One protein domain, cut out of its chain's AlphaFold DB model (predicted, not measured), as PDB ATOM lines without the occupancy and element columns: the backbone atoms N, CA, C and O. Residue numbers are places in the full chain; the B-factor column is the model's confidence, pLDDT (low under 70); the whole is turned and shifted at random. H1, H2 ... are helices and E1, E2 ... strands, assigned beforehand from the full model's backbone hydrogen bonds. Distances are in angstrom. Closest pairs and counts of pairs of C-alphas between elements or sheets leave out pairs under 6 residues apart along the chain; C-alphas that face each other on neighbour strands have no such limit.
ATOM      1  N   VAL A  21     268.801 248.852 397.275       82.38
ATOM      2  CA  VAL A  21     270.229 248.631 397.601       82.38
ATOM      3  C   VAL A  21     270.921 247.616 396.674       82.38
ATOM      4  O   VAL A  21     272.147 247.549 396.604       82.38
ATOM      5  N   LYS A  22     270.142 246.838 395.914       85.69
ATOM      6  CA  LYS A  22     270.648 245.912 394.896       85.69
ATOM      7  C   LYS A  22     270.988 246.603 393.572       85.69
ATOM      8  O   LYS A  22     271.665 246.003 392.743       85.69
ATOM      9  N   SER A  23     270.540 247.844 393.369       88.75
ATOM     10  CA  SER A  23     270.845 248.621 392.168       88.75
ATOM     11  C   SER A  23     272.343 248.943 392.111       88.75
ATOM     12  O   SER A  23     272.857 249.566 393.044       88.75
ATOM     13  N   PRO A  24     273.050 248.612 391.012       88.12
ATOM     14  CA  PRO A  24     274.468 248.945 390.850       88.12
ATOM     15  C   PRO A  24     274.759 250.439 391.037       88.12
ATOM     16  O   PRO A  24     275.809 250.819 391.550       88.12
ATOM     17  N   ARG A  25     273.804 251.300 390.664       86.25
ATOM     18  CA  ARG A  25     273.924 252.752 390.815       86.25
ATOM     19  C   ARG A  25     273.866 253.180 392.278       86.25
ATOM     20  O   ARG A  25     274.708 253.957 392.719       86.25
ATOM     21  N   VAL A  26     272.916 252.630 393.035       88.69
ATOM     22  CA  VAL A  26     272.802 252.868 394.483       88.69
ATOM     23  C   VAL A  26     274.057 252.368 395.191       88.69
ATOM     24  O   VAL A  26     274.601 253.075 396.030       88.69
ATOM     25  N   GLN A  27     274.588 251.212 394.791       93.12
ATOM     26  CA  GLN A  27     275.844 250.684 395.329       93.12
ATOM     27  C   GLN A  27     277.019 251.629 395.049       93.12
ATOM     28  O   GLN A  27     277.743 251.991 395.974       93.12
ATOM     29  N   ALA A  28     277.165 252.120 393.815       91.50
ATOM     30  CA  ALA A  28     278.203 253.090 393.467       91.50
ATOM     31  C   ALA A  28     278.082 254.394 394.279       91.50
ATOM     32  O   ALA A  28     279.088 254.964 394.709       91.50
ATOM     33  N   TRP A  29     276.857 254.862 394.531       91.50
ATOM     34  CA  TRP A  29     276.606 256.007 395.404       91.50
ATOM     35  C   TRP A  29     276.958 255.729 396.860       91.50
ATOM     36  O   TRP A  29     277.604 256.568 397.483       91.50
ATOM     37  N   MET A  30     276.597 254.559 397.390       93.38
ATOM     38  CA  MET A  30     276.958 254.143 398.745       93.38
ATOM     39  C   MET A  30     278.477 254.114 398.925       93.38
ATOM     40  O   MET A  30     278.990 254.666 399.899       93.38
ATOM     41  N   GLU A  31     279.211 253.538 397.971       95.69
ATOM     42  CA  GLU A  31     280.676 253.532 397.991       95.69
ATOM     43  C   GLU A  31     281.241 254.944 397.917       95.69
ATOM     44  O   GLU A  31     282.115 255.304 398.710       95.69
ATOM     45  N   LYS A  32     280.759 255.764 396.978       95.12
ATOM     46  CA  LYS A  32     281.231 257.142 396.807       95.12
ATOM     47  C   LYS A  32     280.998 257.964 398.074       95.12
ATOM     48  O   LYS A  32     281.925 258.620 398.545       95.12
ATOM     49  N   ALA A  33     279.800 257.885 398.648       94.12
ATOM     50  CA  ALA A  33     279.438 258.581 399.875       94.12
ATOM     51  C   ALA A  33     280.295 258.112 401.056       94.12
ATOM     52  O   ALA A  33     280.862 258.943 401.761       94.12
ATOM     53  N   ALA A  34     280.470 256.801 401.246       95.75
ATOM     54  CA  ALA A  34     281.267 256.264 402.348       95.75
ATOM     55  C   ALA A  34     282.754 256.636 402.239       95.75
ATOM     56  O   ALA A  34     283.358 257.046 403.226       95.75
ATOM     57  N   ASN A  35     283.337 256.558 401.041       96.06
ATOM     58  CA  ASN A  35     284.738 256.931 400.817       96.06
ATOM     59  C   ASN A  35     284.994 258.438 400.915       96.06
ATOM     60  O   ASN A  35     286.143 258.850 401.065       96.06
ATOM     61  N   HIS A  36     283.948 259.258 400.821       95.25
ATOM     62  CA  HIS A  36     284.045 260.696 401.022       95.25
ATOM     63  C   HIS A  36     283.818 261.083 402.491       95.25
ATOM     64  O   HIS A  36     284.649 261.766 403.079       95.25
ATOM     65  N   LEU A  37     282.723 260.606 403.092       95.19
ATOM     66  CA  LEU A  37     282.260 261.025 404.419       95.19
ATOM     67  C   LEU A  37     282.915 260.265 405.578       95.19
ATOM     68  O   LEU A  37     282.998 260.805 406.672       95.19
ATOM     69  N   ARG A  38     283.350 259.016 405.360       93.62
ATOM     70  CA  ARG A  38     283.942 258.137 406.391       93.62
ATOM     71  C   ARG A  38     285.413 257.829 406.114       93.62
ATOM     72  O   ARG A  38     285.926 256.785 406.521       93.62
ATOM     73  N   LYS A  39     286.089 258.693 405.353       92.19
ATOM     74  CA  LYS A  39     287.483 258.490 404.925       92.19
ATOM     75  C   LYS A  39     288.452 258.387 406.108       92.19
ATOM     76  O   LYS A  39     289.440 257.669 406.028       92.19
ATOM     77  N   ASP A  40     288.139 259.066 407.202       96.44
ATOM     78  CA  ASP A  40     288.827 259.008 408.493       96.44
ATOM     79  C   ASP A  40     288.868 257.595 409.104       96.44
ATOM     80  O   ASP A  40     289.759 257.279 409.887       96.44
ATOM     81  N   GLN A  41     287.940 256.715 408.717       95.00
ATOM     82  CA  GLN A  41     287.868 255.334 409.200       95.00
ATOM     83  C   GLN A  41     288.704 254.347 408.370       95.00
ATOM     84  O   GLN A  41     288.669 253.143 408.659       95.00
ATOM     85  N   LEU A  42     289.373 254.816 407.312       94.94
ATOM     86  CA  LEU A  42     290.152 254.001 406.383       94.94
ATOM     87  C   LEU A  42     291.646 254.124 406.692       94.94
ATOM     88  O   LEU A  42     292.178 255.222 406.836       94.94
ATOM     89  N   LEU A  43     292.333 252.985 406.742       95.50
ATOM     90  CA  LEU A  43     293.795 252.957 406.731       95.50
ATOM     91  C   LEU A  43     294.329 253.324 405.332       95.50
ATOM     92  O   LEU A  43     293.591 253.218 404.345       95.50
ATOM     93  N   PRO A  44     295.612 253.714 405.203       94.25
ATOM     94  CA  PRO A  44     296.249 253.856 403.898       94.25
ATOM     95  C   PRO A  44     296.055 252.592 403.048       94.25
ATOM     96  O   PRO A  44     296.261 251.478 403.527       94.25
ATOM     97  N   GLY A  45     295.612 252.767 401.801       94.06
ATOM     98  CA  GLY A  45     295.304 251.654 400.899       94.06
ATOM     99  C   GLY A  45     293.967 250.951 401.164       94.06
ATOM    100  O   GLY A  45     293.708 249.924 400.550       94.06
ATOM    101  N   GLN A  46     293.098 251.465 402.042       96.31
ATOM    102  CA  GLN A  46     291.739 250.937 402.210       96.31
ATOM    103  C   GLN A  46     290.680 251.741 401.457       96.31
ATOM    104  O   GLN A  46     290.803 252.949 401.252       96.31
ATOM    105  N   ARG A  47     289.585 251.059 401.109       96.62
ATOM    106  CA  ARG A  47     288.380 251.645 400.520       96.62
ATOM    107  C   ARG A  47     287.122 250.957 401.046       96.62
ATOM    108  O   ARG A  47     287.128 249.756 401.305       96.62
ATOM    109  N   PHE A  48     286.031 251.707 401.173       96.94
ATOM    110  CA  PHE A  48     284.698 251.131 401.323       96.94
ATOM    111  C   PHE A  48     284.175 250.637 399.972       96.94
ATOM    112  O   PHE A  48     284.146 251.405 399.009       96.94
ATOM    113  N   VAL A  49     283.745 249.380 399.923       95.81
ATOM    114  CA  VAL A  49     283.152 248.721 398.750       95.81
ATOM    115  C   VAL A  49     281.861 248.032 399.188       95.81
ATOM    116  O   VAL A  49     281.787 247.545 400.321       95.81
ATOM    117  N   VAL A  50     280.836 248.005 398.335       95.75
ATOM    118  CA  VAL A  50     279.623 247.234 398.622       95.75
ATOM    119  C   VAL A  50     279.905 245.746 398.436       95.75
ATOM    120  O   VAL A  50     280.423 245.290 397.418       95.75
ATOM    121  N   ASP A  51     279.546 244.966 399.444       94.12
ATOM    122  CA  ASP A  51     279.501 243.520 399.368       94.12
ATOM    123  C   ASP A  51     278.291 243.062 398.534       94.12
ATOM    124  O   ASP A  51     277.160 243.443 398.823       94.12
ATOM    125  N   LYS A  52     278.516 242.268 397.481       87.75
ATOM    126  CA  LYS A  52     277.463 241.892 396.519       87.75
ATOM    127  C   LYS A  52     276.437 240.906 397.077       87.75
ATOM    128  O   LYS A  52     275.335 240.838 396.541       87.75
ATOM    129  N   ASP A  53     276.791 240.170 398.126       89.44
ATOM    130  CA  ASP A  53     275.929 239.145 398.712       89.44
ATOM    131  C   ASP A  53     275.020 239.751 399.788       89.44
ATOM    132  O   ASP A  53     273.836 239.430 399.881       89.44
ATOM    133  N   THR A  54     275.565 240.678 400.578       90.50
ATOM    134  CA  THR A  54     274.866 241.311 401.710       90.50
ATOM    135  C   THR A  54     274.371 242.728 401.423       90.50
ATOM    136  O   THR A  54     273.606 243.278 402.214       90.50
ATOM    137  N   PHE A  55     274.807 243.341 400.319       89.31
ATOM    138  CA  PHE A  55     274.540 244.738 399.948       89.31
ATOM    139  C   PHE A  55     274.969 245.764 401.015       89.31
ATOM    140  O   PHE A  55     274.488 246.896 401.041       89.31
ATOM    141  N   CYS A  56     275.902 245.380 401.892       92.31
ATOM    142  CA  CYS A  56     276.442 246.214 402.963       92.31
ATOM    143  C   CYS A  56     277.840 246.745 402.611       92.31
ATOM    144  O   CYS A  56     278.568 246.153 401.817       92.31
ATOM    145  N   LEU A  57     278.251 247.858 403.225       94.62
ATOM    146  CA  LEU A  57     279.596 248.408 403.036       94.62
ATOM    147  C   LEU A  57     280.632 247.626 403.849       94.62
ATOM    148  O   LEU A  57     280.517 247.524 405.071       94.62
ATOM    149  N   LYS A  58     281.696 247.174 403.185       95.75
ATOM    150  CA  LYS A  58     282.879 246.582 403.818       95.75
ATOM    151  C   LYS A  58     284.138 247.373 403.491       95.75
ATOM    152  O   LYS A  58     284.238 247.997 402.437       95.75
ATOM    153  N   LYS A  59     285.108 247.346 404.404       96.69
ATOM    154  CA  LYS A  59     286.448 247.895 404.168       96.69
ATOM    155  C   LYS A  59     287.285 246.830 403.472       96.69
ATOM    156  O   LYS A  59     287.376 245.711 403.969       96.69
ATOM    157  N   VAL A  60     287.896 247.179 402.353       95.75
ATOM    158  CA  VAL A  60     288.825 246.311 401.624       95.75
ATOM    159  C   VAL A  60     290.135 247.047 401.403       95.75
ATOM    160  O   VAL A  60     290.134 248.266 401.241       95.75
ATOM    161  N   PHE A  61     291.246 246.316 401.407       95.06
ATOM    162  CA  PHE A  61     292.514 246.847 400.923       95.06
ATOM    163  C   PHE A  61     292.536 246.768 399.396       95.06
ATOM    164  O   PHE A  61     292.125 245.762 398.819       95.06
ATOM    165  N   ILE A  62     292.985 247.842 398.762       88.19
ATOM    166  CA  ILE A  62     293.238 247.917 397.326       88.19
ATOM    167  C   ILE A  62     294.752 247.866 397.129       88.19
ATOM    168  O   ILE A  62     295.468 248.672 397.724       88.19
TER     169      ILE A  62
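Overview. This is residues 21 to 62 of the 63 residues of an uncharacterized protein of Shewanella sp. cp20 (UniProt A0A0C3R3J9). A two-stranded hairpin, E1 and E2, has one longer helix, H1, packed on its E1 side. The printed part has 42 residues, with H1, E1 and E2 in that order along the chain; the sheet is antiparallel and the class mixed, helices and strands. The whole is compact, with a radius of gyration of the C-alphas of 9.9 A, and elongated, spanning 28 by 18 by 13 A.

Along the chain. Find C-alpha 46 at (291.739, 250.937, 402.210); from there E1 runs to residue 50. E2, residues 57 to 61, ends at C-alpha 61, (292.514, 246.847, 400.923). H1, residues 24 to 37, begins at C-alpha 24, (274.468, 248.945, 390.850), and is 19.8 A long.

Arrangement. Look first at the hairpin of E1 and E2, antiparallel at 143 degrees: N 47 and O 60 are 2.8 A apart, within hydrogen-bond range. H1 comes closest to E1 at the C-alphas of Glu 31 and Val 49, 5.5 A apart. In H1 every O i to N i+4 pair is within hydrogen-bond range.

Size, cuts and confidence. The C-alphas farthest apart, of Ser 23 and Pro 44, are 28.5 A apart. The printed part has no cut, both links are short, and no printed residue is under 70 in pLDDT.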